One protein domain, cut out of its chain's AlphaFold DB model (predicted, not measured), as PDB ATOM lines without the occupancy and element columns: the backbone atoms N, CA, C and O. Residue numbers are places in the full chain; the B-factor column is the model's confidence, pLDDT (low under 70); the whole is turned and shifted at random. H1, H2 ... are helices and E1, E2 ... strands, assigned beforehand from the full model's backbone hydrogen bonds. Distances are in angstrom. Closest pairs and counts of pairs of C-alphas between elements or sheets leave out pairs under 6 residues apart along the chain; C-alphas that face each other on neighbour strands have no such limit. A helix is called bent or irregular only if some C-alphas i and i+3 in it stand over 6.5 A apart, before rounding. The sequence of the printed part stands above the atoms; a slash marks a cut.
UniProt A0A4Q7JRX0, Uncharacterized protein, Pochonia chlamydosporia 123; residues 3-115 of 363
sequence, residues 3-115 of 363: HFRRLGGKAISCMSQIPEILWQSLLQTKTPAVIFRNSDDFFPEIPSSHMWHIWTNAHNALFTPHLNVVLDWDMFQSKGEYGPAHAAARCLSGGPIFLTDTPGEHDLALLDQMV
ATOM      1  N   HIS A   3     230.284 237.469 233.145       83.75
ATOM      2  CA  HIS A   3     229.926 237.370 234.563       83.75
ATOM      3  C   HIS A   3     231.120 237.008 235.471       83.75
ATOM      4  O   HIS A   3     231.208 237.511 236.586       83.75
ATOM      5  N   PHE A   4     232.103 236.229 235.001       81.62
ATOM      6  CA  PHE A   4     233.331 235.989 235.775       81.62
ATOM      7  C   PHE A   4     234.141 237.273 235.977       81.62
ATOM      8  O   PHE A   4     234.632 237.526 237.070       81.62
ATOM      9  N   ARG A   5     234.243 238.114 234.939       83.56
ATOM     10  CA  ARG A   5     235.025 239.361 234.988       83.56
ATOM     11  C   ARG A   5     234.310 240.489 235.732       83.56
ATOM     12  O   ARG A   5     234.973 241.336 236.313       83.56
ATOM     13  N   ARG A   6     232.977 240.541 235.654       88.44
ATOM     14  CA  ARG A   6     232.169 241.664 236.165       88.44
ATOM     15  C   ARG A   6     231.455 241.365 237.481       88.44
ATOM     16  O   ARG A   6     231.239 242.284 238.254       88.44
ATOM     17  N   LEU A   7     231.105 240.102 237.730       87.31
ATOM     18  CA  LEU A   7     230.321 239.661 238.894       87.31
ATOM     19  C   LEU A   7     231.090 238.662 239.774       87.31
ATOM     20  O   LEU A   7     230.519 238.075 240.688       87.31
ATOM     21  N   GLY A   8     232.376 238.418 239.492       83.25
ATOM     22  CA  GLY A   8     233.208 237.494 240.270       83.25
ATOM     23  C   GLY A   8     232.687 236.054 240.282       83.25
ATOM     24  O   GLY A   8     232.852 235.359 241.278       83.25
ATOM     25  N   GLY A   9     231.996 235.625 239.220       81.25
ATOM     26  CA  GLY A   9     231.394 234.286 239.148       81.25
ATOM     27  C   GLY A   9     230.053 234.148 239.879       81.25
ATOM     28  O   GLY A   9     229.490 233.060 239.904       81.25
ATOM     29  N   LYS A  10     229.510 235.230 240.451       85.12
ATOM     30  CA  LYS A  10     228.243 235.232 241.201       85.12
ATOM     31  C   LYS A  10     227.041 235.421 240.271       85.12
ATOM     32  O   LYS A  10     226.346 236.429 240.340       85.12
ATOM     33  N   ALA A  11     226.842 234.480 239.357       89.19
ATOM     34  CA  ALA A  11     225.682 234.448 238.474       89.19
ATOM     35  C   ALA A  11     225.221 233.005 238.273       89.19
ATOM     36  O   ALA A  11     226.047 232.096 238.185       89.19
ATOM     37  N   ILE A  12     223.906 232.819 238.183       91.56
ATOM     38  CA  ILE A  12     223.285 231.529 237.892       91.56
ATOM     39  C   ILE A  12     222.860 231.535 236.426       91.56
ATOM     40  O   ILE A  12     222.198 232.463 235.961       91.56
ATOM     41  N   SER A  13     223.251 230.496 235.699       92.44
ATOM     42  CA  SER A  13     222.784 230.210 234.350       92.44
ATOM     43  C   SER A  13     221.433 229.496 234.448       92.44
ATOM     44  O   SER A  13     221.378 228.283 234.652       92.44
ATOM     45  N   CYS A  14     220.351 230.274 234.381       91.50
ATOM     46  CA  CYS A  14     218.961 229.809 234.404       91.50
ATOM     47  C   CYS A  14     218.352 229.842 232.990       91.50
ATOM     48  O   CYS A  14     218.880 230.539 232.120       91.50
ATOM     49  N   MET A  15     217.274 229.082 232.741       90.25
ATOM     50  CA  MET A  15     216.570 229.006 231.444       90.25
ATOM     51  C   MET A  15     217.501 228.677 230.260       90.25
ATOM     52  O   MET A  15     217.266 229.048 229.116       90.25
ATOM     53  N   SER A  16     218.610 227.995 230.551       89.94
ATOM     54  CA  SER A  16     219.762 227.857 229.652       89.94
ATOM     55  C   SER A  16     219.922 226.431 229.105       89.94
ATOM     56  O   SER A  16     221.005 226.045 228.673       89.94
ATOM     57  N   GLN A  17     218.844 225.641 229.126       90.94
ATOM     58  CA  GLN A  17     218.796 224.244 228.670       90.94
ATOM     59  C   GLN A  17     218.530 224.108 227.158       90.94
ATOM     60  O   GLN A  17     217.910 223.145 226.717       90.94
ATOM     61  N   ILE A  18     219.009 225.060 226.350       92.50
ATOM     62  CA  ILE A  18     218.973 224.951 224.884       92.50
ATOM     63  C   ILE A  18     220.299 224.382 224.355       92.50
ATOM     64  O   ILE A  18     221.357 224.712 224.910       92.50
ATOM     65  N   PRO A  19     220.291 223.552 223.294       91.81
ATOM     66  CA  PRO A  19     221.498 222.896 222.785       91.81
ATOM     67  C   PRO A  19     222.665 223.852 222.501       91.81
ATOM     68  O   PRO A  19     223.814 223.556 222.819       91.81
ATOM     69  N   GLU A  20     222.401 225.041 221.974       92.12
ATOM     70  CA  GLU A  20     223.436 226.021 221.649       92.12
ATOM     71  C   GLU A  20     224.226 226.439 222.897       92.12
ATOM     72  O   GLU A  20     225.458 226.489 222.872       92.12
ATOM     73  N   ILE A  21     223.536 226.680 224.017       91.44
ATOM     74  CA  ILE A  21     224.177 227.063 225.282       91.44
ATOM     75  C   ILE A  21     224.876 225.858 225.910       91.44
ATOM     76  O   ILE A  21     226.040 225.966 226.311       91.44
ATOM     77  N   LEU A  22     224.199 224.709 225.968       91.81
ATOM     78  CA  LEU A  22     224.746 223.492 226.564       91.81
ATOM     79  C   LEU A  22     226.081 223.098 225.895       91.81
ATOM     80  O   LEU A  22     227.077 222.904 226.590       91.81
ATOM     81  N   TRP A  23     226.148 223.083 224.557       87.94
ATOM     82  CA  TRP A  23     227.348 222.668 223.817       87.94
ATOM     83  C   TRP A  23     228.415 223.760 223.713       87.94
ATOM     84  O   TRP A  23     229.597 223.475 223.899       87.94
ATOM     85  N   GLN A  24     228.048 225.005 223.406       86.38
ATOM     86  CA  GLN A  24     229.061 226.040 223.155       86.38
ATOM     87  C   GLN A  24     229.567 226.692 224.443       86.38
ATOM     88  O   GLN A  24     230.732 227.078 224.532       86.38
ATOM     89  N   SER A  25     228.692 226.839 225.442       86.88
ATOM     90  CA  SER A  25     228.995 227.604 226.652       86.88
ATOM     91  C   SER A  25     229.319 226.727 227.852       86.88
ATOM     92  O   SER A  25     230.246 227.078 228.582       86.88
ATOM     93  N   LEU A  26     228.591 225.624 228.054       90.12
ATOM     94  CA  LEU A  26     228.676 224.820 229.280       90.12
ATOM     95  C   LEU A  26     229.503 223.539 229.133       90.12
ATOM     96  O   LEU A  26     230.017 223.056 230.132       90.12
ATOM     97  N   LEU A  27     229.704 223.008 227.925       89.69
ATOM     98  CA  LEU A  27     230.557 221.828 227.713       89.69
ATOM     99  C   LEU A  27     232.062 222.153 227.774       89.69
ATOM    100  O   LEU A  27     232.889 221.285 228.043       89.69
ATOM    101  N   GLN A  28     232.449 223.406 227.521       83.81
ATOM    102  CA  GLN A  28     233.859 223.803 227.526       83.81
ATOM    103  C   GLN A  28     234.460 223.795 228.939       83.81
ATOM    104  O   GLN A  28     233.893 224.342 229.879       83.81
ATOM    105  N   THR A  29     235.683 223.287 229.069       84.12
ATOM    106  CA  THR A  29     236.426 223.206 230.344       84.12
ATOM    107  C   THR A  29     237.457 224.326 230.527       84.12
ATOM    108  O   THR A  29     238.213 224.340 231.493       84.12
ATOM    109  N   LYS A  30     237.500 225.299 229.604       85.12
ATOM    110  CA  LYS A  30     238.467 226.418 229.614       85.12
ATOM    111  C   LYS A  30     238.127 227.526 230.617       85.12
ATOM    112  O   LYS A  30     238.922 228.443 230.814       85.12
ATOM    113  N   THR A  31     236.935 227.491 231.201       82.50
ATOM    114  CA  THR A  31     236.464 228.456 232.203       82.50
ATOM    115  C   THR A  31     236.169 227.743 233.517       82.50
ATOM    116  O   THR A  31     235.963 226.534 233.500       82.50
ATOM    117  N   PRO A  32     236.105 228.450 234.657       87.19
ATOM    118  CA  PRO A  32     235.569 227.853 235.875       87.19
ATOM    119  C   PRO A  32     234.129 227.368 235.661       87.19
ATOM    120  O   PRO A  32     233.417 227.897 234.798       87.19
ATOM    121  N   ALA A  33     233.716 226.385 236.458       89.69
ATOM    122  CA  ALA A  33     232.369 225.839 236.407       89.69
ATOM    123  C   ALA A  33     231.316 226.916 236.712       89.69
ATOM    124  O   ALA A  33     231.493 227.742 237.612       89.69
ATOM    125  N   VAL A  34     230.219 226.901 235.957       90.69
ATOM    126  CA  VAL A  34     229.112 227.860 236.100       90.69
ATOM    127  C   VAL A  34     228.020 227.252 236.975       90.69
ATOM    128  O   VAL A  34     227.706 226.074 236.828       90.69
ATOM    129  N   ILE A  35     227.413 228.036 237.871       92.81
ATOM    130  CA  ILE A  35     226.213 227.579 238.584       92.81
ATOM    131  C   ILE A  35     225.077 227.483 237.565       92.81
ATOM    132  O   ILE A  35     224.747 228.480 236.923       92.81
ATOM    133  N   PHE A  36     224.504 226.299 237.387       94.44
ATOM    134  CA  PHE A  36     223.555 226.015 236.318       94.44
ATOM    135  C   PHE A  36     222.287 225.382 236.870       94.44
ATOM    136  O   PHE A  36     222.346 224.299 237.457       94.44
ATOM    137  N   ARG A  37     221.148 226.037 236.633       96.06
ATOM    138  CA  ARG A  37     219.843 225.488 236.990       96.06
ATOM    139  C   ARG A  37     219.448 224.418 235.989       96.06
ATOM    140  O   ARG A  37     219.231 224.715 234.813       96.06
ATOM    141  N   ASN A  38     219.370 223.176 236.458       94.69
ATOM    142  CA  ASN A  38     219.074 222.024 235.610       94.69
ATOM    143  C   ASN A  38     217.601 221.601 235.652       94.69
ATOM    144  O   ASN A  38     217.281 220.469 235.307       94.69
ATOM    145  N   SER A  39     216.703 222.502 236.025       94.50
ATOM    146  CA  SER A  39     215.251 222.311 236.023       94.50
ATOM    147  C   SER A  39     214.535 223.522 235.423       94.50
ATOM    148  O   SER A  39     215.170 224.532 235.105       94.50
ATOM    149  N   ASP A  40     213.230 223.359 235.212       92.62
ATOM    150  CA  ASP A  40     212.287 224.472 235.077       92.62
ATOM    151  C   ASP A  40     212.089 225.164 236.443       92.62
ATOM    152  O   ASP A  40     212.642 224.703 237.443       92.62
ATOM    153  N   ASP A  41     211.332 226.256 236.499       92.88
ATOM    154  CA  ASP A  41     211.144 227.033 237.729       92.88
ATOM    155  C   ASP A  41     210.420 226.244 238.842       92.88
ATOM    156  O   ASP A  41     209.533 225.418 238.607       92.88
ATOM    157  N   PHE A  42     210.778 226.527 240.096       94.44
ATOM    158  CA  PHE A  42     210.049 226.057 241.271       94.44
ATOM    159  C   PHE A  42     208.705 226.794 241.447       94.44
ATOM    160  O   PHE A  42     208.670 228.009 241.655       94.44
ATOM    161  N   PHE A  43     207.598 226.040 241.456       95.50
ATOM    162  CA  PHE A  43     206.236 226.552 241.670       95.50
ATOM    163  C   PHE A  43     205.694 226.140 243.057       95.50
ATOM    164  O   PHE A  43     205.200 225.019 243.192       95.50
ATOM    165  N   PRO A  44     205.766 227.005 244.091       93.38
ATOM    166  CA  PRO A  44     205.346 226.659 245.458       93.38
ATOM    167  C   PRO A  44     203.831 226.486 245.627       93.38
ATOM    168  O   PRO A  44     203.384 225.717 246.468       93.38
ATOM    169  N   GLU A  45     203.027 227.176 244.816       94.19
ATOM    170  CA  GLU A  45     201.561 227.177 244.945       94.19
ATOM    171  C   GLU A  45     200.888 225.966 244.276       94.19
ATOM    172  O   GLU A  45     199.662 225.844 244.275       94.19
ATOM    173  N   ILE A  46     201.669 225.072 243.659       95.75
ATOM    174  CA  ILE A  46     201.166 223.914 242.919       95.75
ATOM    175  C   ILE A  46     201.662 222.635 243.621       95.75
ATOM    176  O   ILE A  46     202.752 222.148 243.332       95.75
ATOM    177  N   PRO A  47     200.862 222.010 244.508       93.19
ATOM    178  CA  PRO A  47     201.278 220.819 245.260       93.19
ATOM    179  C   PRO A  47     201.854 219.690 244.387       93.19
ATOM    180  O   PRO A  47     202.858 219.060 244.724       93.19
ATOM    181  N   SER A  48     201.271 219.465 243.205       92.69
ATOM    182  CA  SER A  48     201.714 218.418 242.281       92.69
ATOM    183  C   SER A  48     203.079 218.675 241.631       92.69
ATOM    184  O   SER A  48     203.670 217.722 241.121       92.69
ATOM    185  N   SER A  49     203.593 219.913 241.625       95.56
ATOM    186  CA  SER A  49     204.900 220.218 241.026       95.56
ATOM    187  C   SER A  49     206.079 219.969 241.960       95.56
ATOM    188  O   SER A  49     207.189 219.831 241.463       95.56
ATOM    189  N   HIS A  50     205.885 219.856 243.278       96.81
ATOM    190  CA  HIS A  50     206.995 219.708 244.232       96.81
ATOM    191  C   HIS A  50     207.851 218.462 243.970       96.81
ATOM    192  O   HIS A  50     209.041 218.551 243.656       96.81
ATOM    193  N   MET A  51     207.237 217.280 244.039       96.62
ATOM    194  CA  MET A  51     207.951 216.018 243.819       96.62
ATOM    195  C   MET A  51     208.370 215.843 242.357       96.62
ATOM    196  O   MET A  51     209.422 215.261 242.088       96.62
ATOM    197  N   TRP A  52     207.606 216.413 241.419       96.56
ATOM    198  CA  TRP A  52     207.986 216.486 240.010       96.56
ATOM    199  C   TRP A  52     209.279 217.284 239.826       96.56
ATOM    200  O   TRP A  52     210.187 216.824 239.144       96.56
ATOM    201  N   HIS A  53     209.417 218.425 240.503       97.75
ATOM    202  CA  HIS A  53     210.610 219.264 240.446       97.75
ATOM    203  C   HIS A  53     211.854 218.514 240.920       97.75
ATOM    204  O   HIS A  53     212.876 218.498 240.232       97.75
ATOM    205  N   ILE A  54     211.777 217.837 242.072       98.00
ATOM    206  CA  ILE A  54     212.889 217.016 242.584       98.00
ATOM    207  C   ILE A  54     213.218 215.891 241.591       98.00
ATOM    208  O   ILE A  54     214.390 215.656 241.284       98.00
ATOM    209  N   TRP A  55     212.193 215.236 241.039       97.44
ATOM    210  CA  TRP A  55     212.355 214.191 240.032       97.44
ATOM    211  C   TRP A  55     213.067 214.709 238.777       97.44
ATOM    212  O   TRP A  55     214.056 214.102 238.361       97.44
ATOM    213  N   THR A  56     212.651 215.850 238.220       96.81
ATOM    214  CA  THR A  56     213.266 216.461 237.033       96.81
ATOM    215  C   THR A  56     214.722 216.830 237.286       96.81
ATOM    216  O   THR A  56     215.579 216.487 236.475       96.81
ATOM    217  N   ASN A  57     215.034 217.450 238.429       97.88
ATOM    218  CA  ASN A  57     216.415 217.778 238.791       97.88
ATOM    219  C   ASN A  57     217.300 216.524 238.865       97.88
ATOM    220  O   ASN A  57     218.402 216.513 238.307       97.88
ATOM    221  N   ALA A  58     216.810 215.450 239.495       97.69
ATOM    222  CA  ALA A  58     217.539 214.190 239.624       97.69
ATOM    223  C   ALA A  58     217.744 213.464 238.281       97.69
ATOM    224  O   ALA A  58     218.789 212.839 238.084       97.69
ATOM    225  N   HIS A  59     216.773 213.537 237.361       97.25
ATOM    226  CA  HIS A  59     216.860 212.917 236.032       97.25
ATOM    227  C   HIS A  59     217.734 213.732 235.083       97.25
ATOM    228  O   HIS A  59     218.606 213.170 234.422       97.25
ATOM    229  N   ASN A  60     217.596 215.057 235.071       96.38
ATOM    230  CA  ASN A  60     218.473 215.925 234.287       96.38
ATOM    231  C   ASN A  60     219.932 215.797 234.749       96.38
ATOM    232  O   ASN A  60     220.849 215.842 233.928       96.38
ATOM    233  N   ALA A  61     220.154 215.525 236.040       96.50
ATOM    234  CA  ALA A  61     221.474 215.239 236.588       96.50
ATOM    235  C   ALA A  61     222.115 213.917 236.109       96.50
ATOM    236  O   ALA A  61     223.267 213.648 236.434       96.50
ATOM    237  N   LEU A  62     221.437 213.105 235.291       95.94
ATOM    238  CA  LEU A  62     222.099 212.033 234.535       95.94
ATOM    239  C   LEU A  62     223.018 212.587 233.441       95.94
ATOM    240  O   LEU A  62     224.017 211.958 233.108       95.94
ATOM    241  N   PHE A  63     222.680 213.752 232.883       94.69
ATOM    242  CA  PHE A  63     223.421 214.393 231.801       94.69
ATOM    243  C   PHE A  63     224.223 215.603 232.292       94.69
ATOM    244  O   PHE A  63     225.398 215.752 231.966       94.69
ATOM    245  N   THR A  64     223.613 216.476 233.093       93.75
ATOM    246  CA  THR A  64     224.174 217.803 233.376       93.75
ATOM    247  C   THR A  64     225.506 217.833 234.143       93.75
ATOM    248  O   THR A  64     226.262 218.769 233.889       93.75
ATOM    249  N   PRO A  65     225.885 216.861 235.005       91.19
ATOM    250  CA  PRO A  65     227.224 216.817 235.604       91.19
ATOM    251  C   PRO A  65     228.356 216.606 234.595       91.19
ATOM    252  O   PRO A  65     229.507 216.857 234.929       91.19
ATOM    253  N   HIS A  66     228.055 216.137 233.378       91.94
ATOM    254  CA  HIS A  66     229.047 215.994 232.308       91.94
ATOM    255  C   HIS A  66     229.380 217.330 231.622       91.94
ATOM    256  O   HIS A  66     230.255 217.386 230.760       91.94
ATOM    257  N   LEU A  67     228.694 218.407 232.006       93.44
ATOM    258  CA  LEU A  67     229.019 219.776 231.629       93.44
ATOM    259  C   LEU A  67     229.936 220.405 232.688       93.44
ATOM    260  O   LEU A  67     230.000 219.967 233.834       93.44
ATOM    261  N   ASN A  68     230.613 221.488 232.329       92.81
ATOM    262  CA  ASN A  68     231.440 222.277 233.236       92.81
ATOM    263  C   ASN A  68     230.576 223.189 234.128       92.81
ATOM    264  O   ASN A  68     230.558 224.418 233.987       92.81
ATOM    265  N   VAL A  69     229.805 222.571 235.023       93.12
ATOM    266  CA  VAL A  69     228.799 223.248 235.845       93.12
ATOM    267  C   VAL A  69     228.802 222.778 237.297       93.12
ATOM    268  O   VAL A  69     229.183 221.657 237.622       93.12
ATOM    269  N   VAL A  70     228.318 223.647 238.178       93.06
ATOM    270  CA  VAL A  70     227.823 223.276 239.505       93.06
ATOM    271  C   VAL A  70     226.303 223.263 239.412       93.06
ATOM    272  O   VAL A  70     225.706 224.293 239.105       93.06
ATOM    273  N   LEU A  71     225.680 222.108 239.650       94.19
ATOM    274  CA  LEU A  71     224.228 221.985 239.533       94.19
ATOM    275  C   LEU A  71     223.519 222.796 240.615       94.19
ATOM    276  O   LEU A  71     223.850 222.678 241.790       94.19
ATOM    277  N   ASP A  72     222.545 223.595 240.203       95.56
ATOM    278  CA  ASP A  72     221.574 224.279 241.051       95.56
ATOM    279  C   ASP A  72     220.221 223.579 240.897       95.56
ATOM    280  O   ASP A  72     219.659 223.564 239.803       95.56
ATOM    281  N   TRP A  73     219.708 223.002 241.989       96.88
ATOM    282  CA  TRP A  73     218.394 222.338 242.023       96.88
ATOM    283  C   TRP A  73     217.233 223.309 242.292       96.88
ATOM    284  O   TRP A  73     216.120 222.903 242.646       96.88
ATOM    285  N   ASP A  74     217.512 224.597 242.107       96.81
ATOM    286  CA  ASP A  74     216.644 225.737 242.341       96.81
ATOM    287  C   ASP A  74     216.334 225.981 243.824       96.81
ATOM    288  O   ASP A  74     216.542 225.136 244.710       96.81
ATOM    289  N   MET A  75     215.810 227.174 244.084       96.75
ATOM    290  CA  MET A  75     215.293 227.580 245.380       96.75
ATOM    291  C   MET A  75     214.140 226.685 245.858       96.75
ATOM    292  O   MET A  75     213.601 225.854 245.121       96.75
ATOM    293  N   PHE A  76     213.794 226.812 247.134       97.69
ATOM    294  CA  PHE A  76     212.607 226.193 247.720       97.69
ATOM    295  C   PHE A  76     212.161 226.969 248.964       97.69
ATOM    296  O   PHE A  76     212.894 227.828 249.463       97.69
ATOM    297  N   GLN A  77     210.960 226.660 249.451       97.38
ATOM    298  CA  GLN A  77     210.464 227.153 250.731       97.38
ATOM    299  C   GLN A  77     210.690 226.094 251.816       97.38
ATOM    300  O   GLN A  77     210.314 224.937 251.637       97.38
ATOM    301  N   SER A  78     211.337 226.473 252.919       96.94
ATOM    302  CA  SER A  78     211.601 225.596 254.064       96.94
ATOM    303  C   SER A  78     210.330 225.266 254.842       96.94
ATOM    304  O   SER A  78     210.206 224.172 255.386       96.94
ATOM    305  N   LYS A  79     209.366 226.188 254.848       93.44
ATOM    306  CA  LYS A  79     208.069 226.024 255.501       93.44
ATOM    307  C   LYS A  79     207.070 225.337 254.567       93.44
ATOM    308  O   LYS A  79     207.037 225.604 253.370       93.44
ATOM    309  N   GLY A  80     206.209 224.498 255.142       91.88
ATOM    310  CA  GLY A  80     205.143 223.794 254.426       91.88
ATOM    311  C   GLY A  80     205.392 222.293 254.287       91.88
ATOM    312  O   GLY A  80     206.466 221.789 254.608       91.88
ATOM    313  N   GLU A  81     204.378 221.575 253.804       95.19
ATOM    314  CA  GLU A  81     204.341 220.105 253.757       95.19
ATOM    315  C   GLU A  81     205.525 219.494 252.983       95.19
ATOM    316  O   GLU A  81     206.103 218.495 253.402       95.19
ATOM    317  N   TYR A  82     205.937 220.133 251.887       97.12
ATOM    318  CA  TYR A  82     207.013 219.653 251.013       97.12
ATOM    319  C   TYR A  82     208.404 220.190 251.379       97.12
ATOM    320  O   TYR A  82     209.402 219.735 250.810       97.12
ATOM    321  N   GLY A  83     208.496 221.144 252.312       97.62
ATOM    322  CA  GLY A  83     209.751 221.797 252.700       97.62
ATOM    323  C   GLY A  83     210.851 220.804 253.092       97.62
ATOM    324  O   GLY A  83     211.937 220.855 252.504       97.62
ATOM    325  N   PRO A  84     210.577 219.830 253.983       98.12
ATOM    326  CA  PRO A  84     211.569 218.840 254.397       98.12
ATOM    327  C   PRO A  84     212.116 217.973 253.251       98.12
ATOM    328  O   PRO A  84     213.322 217.732 253.173       98.12
ATOM    329  N   ALA A  85     211.265 217.566 252.303       98.25
ATOM    330  CA  ALA A  85     211.701 216.816 251.128       98.25
ATOM    331  C   ALA A  85     212.563 217.667 250.183       98.25
ATOM    332  O   ALA A  85     213.592 217.203 249.686       98.25
ATOM    333  N   HIS A  86     212.199 218.932 249.955       98.38
ATOM    334  CA  HIS A  86     213.041 219.835 249.169       98.38
ATOM    335  C   HIS A  86     214.392 220.085 249.855       98.38
ATOM    336  O   HIS A  86     215.418 220.039 249.173       98.38
ATOM    337  N   ALA A  87     214.413 220.281 251.175       98.38
ATOM    338  CA  ALA A  87     215.634 220.431 251.962       98.38
ATOM    339  C   ALA A  87     216.571 219.227 251.792       98.38
ATOM    340  O   ALA A  87     217.725 219.400 251.395       98.38
ATOM    341  N   ALA A  88     216.049 218.011 251.970       98.44
ATOM    342  CA  ALA A  88     216.798 216.775 251.764       98.44
ATOM    343  C   ALA A  88     217.364 216.663 250.342       98.44
ATOM    344  O   ALA A  88     218.550 216.375 250.161       98.44
ATOM    345  N   ALA A  89     216.555 216.965 249.324       98.38
ATOM    346  CA  ALA A  89     217.001 216.973 247.935       98.38
ATOM    347  C   ALA A  89     218.152 217.968 247.694       98.38
ATOM    348  O   ALA A  89     219.131 217.625 247.031       98.38
ATOM    349  N   ARG A  90     218.087 219.183 248.263       97.81
ATOM    350  CA  ARG A  90     219.157 220.190 248.128       97.81
ATOM    351  C   ARG A  90     220.420 219.780 248.882       97.81
ATOM    352  O   ARG A  90     221.507 219.928 248.327       97.81
ATOM    353  N   CYS A  91     220.303 219.211 250.081       97.75
ATOM    354  CA  CYS A  91     221.453 218.680 250.819       97.75
ATOM    355  C   CYS A  91     222.183 217.573 250.047       97.75
ATOM    356  O   CYS A  91     223.413 217.558 250.022       97.75
ATOM    357  N   LEU A  92     221.443 216.693 249.366       97.88
ATOM    358  CA  LEU A  92     222.029 215.630 248.546       97.88
ATOM    359  C   LEU A  92     222.577 216.130 247.208       97.88
ATOM    360  O   LEU A  92     223.584 215.603 246.752       97.88
ATOM    361  N   SER A  93     221.960 217.147 246.596       96.44
ATOM    362  CA  SER A  93     222.236 217.605 245.220       96.44
ATOM    363  C   SER A  93     223.717 217.812 244.877       96.44
ATOM    364  O   SER A  93     224.111 217.684 243.717       96.44
ATOM    365  N   GLY A  94     224.539 218.155 245.872       91.88
ATOM    366  CA  GLY A  94     225.898 218.625 245.647       91.88
ATOM    367  C   GLY A  94     225.934 220.061 245.110       91.88
ATOM    368  O   GLY A  94     226.974 220.495 244.635       91.88
ATOM    369  N   GLY A  95     224.827 220.801 245.159       92.94
ATOM    370  CA  GLY A  95     224.697 222.170 244.671       92.94
ATOM    371  C   GLY A  95     224.718 223.246 245.764       92.94
ATOM    372  O   GLY A  95     224.942 222.955 246.946       92.94
ATOM    373  N   PRO A  96     224.515 224.521 245.383       93.44
ATOM    374  CA  PRO A  96     224.125 225.564 246.323       93.44
ATOM    375  C   PRO A  96     222.713 225.308 246.874       93.44
ATOM    376  O   PRO A  96     221.929 224.550 246.307       93.44
ATOM    377  N   ILE A  97     222.391 225.974 247.982       95.06
ATOM    378  CA  ILE A  97     221.067 225.934 248.605       95.06
ATOM    379  C   ILE A  97     220.532 227.362 248.623       95.06
ATOM    380  O   ILE A  97     221.158 228.246 249.207       95.06
ATOM    381  N   PHE A  98     219.387 227.575 247.980       95.12
ATOM    382  CA  PHE A  98     218.700 228.861 247.940       95.12
ATOM    383  C   PHE A  98     217.325 228.726 248.598       95.12
ATOM    384  O   PHE A  98     216.599 227.770 248.336       95.12
ATOM    385  N   LEU A  99     216.979 229.682 249.457       95.81
ATOM    386  CA  LEU A  99     215.676 229.758 250.115       95.81
ATOM    387  C   LEU A  99     214.872 230.900 249.502       95.81
ATOM    388  O   LEU A  99     215.434 231.949 249.190       95.81
ATOM    389  N   THR A 100     213.566 230.693 249.363       95.88
ATOM    390  CA  THR A 100     212.606 231.713 248.907       95.88
ATOM    391  C   THR A 100     211.448 231.878 249.897       95.88
ATOM    392  O   THR A 100     210.321 232.217 249.542       95.88
ATOM    393  N   ASP A 101     211.719 231.594 251.172       96.12
ATOM    394  CA  ASP A 101     210.762 231.849 252.244       96.12
ATOM    395  C   ASP A 101     210.454 233.341 252.350       96.12
ATOM    396  O   ASP A 101     211.319 234.196 252.124       96.12
ATOM    397  N   THR A 102     209.242 233.649 252.801       94.75
ATOM    398  CA  THR A 102     208.915 234.986 253.288       94.75
ATOM    399  C   THR A 102     209.912 235.378 254.388       94.75
ATOM    400  O   THR A 102     210.143 234.586 255.308       94.75
ATOM    401  N   PRO A 103     210.515 236.583 254.338       94.25
ATOM    402  CA  PRO A 103     211.462 237.023 255.356       94.25
ATOM    403  C   PRO A 103     210.900 236.884 256.776       94.25
ATOM    404  O   PRO A 103     209.827 237.398 257.080       94.25
ATOM    405  N   GLY A 104     211.644 236.200 257.648       93.88
ATOM    406  CA  GLY A 104     211.232 235.932 259.029       93.88
ATOM    407  C   GLY A 104     210.383 234.670 259.220       93.88
ATOM    408  O   GLY A 104     210.134 234.297 260.362       93.88
ATOM    409  N   GLU A 105     209.998 233.971 258.148       94.75
ATOM    410  CA  GLU A 105     209.181 232.746 258.205       94.75
ATOM    411  C   GLU A 105     209.955 231.458 257.876       94.75
ATOM    412  O   GLU A 105     209.390 230.493 257.366       94.75
ATOM    413  N   HIS A 106     211.251 231.430 258.174       96.31
ATOM    414  CA  HIS A 106     212.085 230.247 257.969       96.31
ATOM    415  C   HIS A 106     211.798 229.155 259.009       96.31
ATOM    416  O   HIS A 106     211.676 229.444 260.202       96.31
ATOM    417  N   ASP A 107     211.803 227.890 258.586       97.50
ATOM    418  CA  ASP A 107     211.850 226.756 259.511       97.50
ATOM    419  C   ASP A 107     213.292 226.538 260.000       97.50
ATOM    420  O   ASP A 107     214.098 225.843 259.379       97.50
ATOM    421  N   LEU A 108     213.635 227.151 261.135       96.50
ATOM    422  CA  LEU A 108     214.983 227.066 261.704       96.50
ATOM    423  C   LEU A 108     215.376 225.644 262.127       96.50
ATOM    424  O   LEU A 108     216.561 225.318 262.088       96.50
ATOM    425  N   ALA A 109     214.415 224.797 262.512       97.00
ATOM    426  CA  ALA A 109     214.698 223.418 262.900       97.00
ATOM    427  C   ALA A 109     215.070 222.574 261.674       97.00
ATOM    428  O   ALA A 109     215.992 221.758 261.738       97.00
ATOM    429  N   LEU A 110     214.401 222.808 260.542       97.75
ATOM    430  CA  LEU A 110     214.777 222.202 259.271       97.75
ATOM    431  C   LEU A 110     216.132 222.726 258.779       97.75
ATOM    432  O   LEU A 110     216.989 221.931 258.397       97.75
ATOM    433  N   LEU A 111     216.356 224.044 258.828       96.81
ATOM    434  CA  LEU A 111     217.627 224.637 258.406       96.81
ATOM    435  C   LEU A 111     218.804 224.135 259.243       96.81
ATOM    436  O   LEU A 111     219.868 223.883 258.675       96.81
ATOM    437  N   ASP A 112     218.625 223.924 260.551       96.38
ATOM    438  CA  ASP A 112     219.674 223.324 261.375       96.38
ATOM    439  C   ASP A 112     220.067 221.936 260.850       96.38
ATOM    440  O   ASP A 112     221.250 221.636 260.776       96.38
ATOM    441  N   GLN A 113     219.144 221.112 260.354       97.50
ATOM    442  CA  GLN A 113     219.511 219.815 259.765       97.50
ATOM    443  C   GLN A 113     220.304 219.941 258.449       97.50
ATOM    444  O   GLN A 113     221.005 219.006 258.058       97.50
ATOM    445  N   MET A 114     220.213 221.075 257.749       97.12
ATOM    446  CA  MET A 114     220.832 221.273 256.432       97.12
ATOM    447  C   MET A 114     222.254 221.835 256.492       97.12
ATOM    448  O   MET A 114     223.077 221.566 255.608       97.12
ATOM    449  N   VAL A 115     222.536 222.661 257.500       96.06
ATOM    450  CA  VAL A 115     223.800 223.391 257.634       96.06
ATOM    451  C   VAL A 115     224.447 223.148 258.991       96.06
ATOM    452  O   VAL A 115     223.827 222.683 259.943       96.06
TER     453      VAL A 115
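Overview. This is residues 3 to 115 of the 363 residues of an uncharacterized protein of Pochonia chlamydosporia 123 (UniProt A0A4Q7JRX0). Two short parallel strands, E1 and E2, lie side by side in the middle, with H3, H4 and H5 in a row toward one end, running the same way, and the small H2 at the other end of the long axis. The short H1 lies away from the other helices, and residues 12 to 13 pair with E1 like a short third strand. The printed part has 113 residues, with five named helices and two named strands in the order H1, H2, E1, H3, E2, H4, H5. The class is mostly helix, though under half of the residues are in named elements. The whole is compact, with a radius of gyration of the C-alphas of 14.8 A and spans of 41 by 29 by 21 A.

Arrangement. H1, residues 3 to 7, and H2, residues 19 to 26, are apart. Residues 12 to 13 pair in parallel with residues 35 to 36 of E1, the strand of residues 34 to 37. The closest C-alphas of H2 and E1 are those of Leu 26 and Val 34, 7.5 A apart. E1, H3 of residues 47 to 60 and E2 of residues 69 to 72 form a strand-helix-strand unit, two parallel neighbour strands with a helix between them along the chain, and its crossover is right-handed. E1 and E2 are parallel at 36 degrees; N 36 and O 70 are 2.9 A apart, and N 72 and O 36 are 2.8 A apart, both within hydrogen-bond range. H3, with residues 50 to 54 alone, only just touches H4, residues 83 to 93, with 3 pairs of C-alphas within 8 A; the closest are those of Ile 54 and Ala 89, 6.7 A apart. H3 and H4 run the same way at a shallow tilt of 5 degrees. H4 touches H5, residues 108 to 114; the closest C-alphas, of Cys 91 and Met 114, are 6.2 A apart. H4 and H5 run the same way at a shallow tilt of 23 degrees. H3 and H5 are apart. Each O i to N i+4 pair is within hydrogen-bond range in H1, H2 and H4, against 8 of 10 in H3 and 2 of 3 in H5.

Along the chain. H1 begins at C-alpha 3, (229.926, 237.370, 234.563). H2 is 9.9 A long, E1 9.6 A and E2 9.0 A. H3 begins at C-alpha 47, (201.278, 220.819, 245.260), and is 21.0 A long; it is only just irregular, with C-alphas 48 and 51 6.9 A apart. H4 is 15.1 A long, and H5 ends at C-alpha 114, (220.832, 221.273, 256.432).

Size, cuts and confidence. The two C-alphas farthest apart are those of Gln 24 and Ala 109, 42.3 A. The printed part has no cut. The links H1 to H2 and H4 to H5 are long. The mean pLDDT of the printed part is 93.5, and no printed residue is under 70.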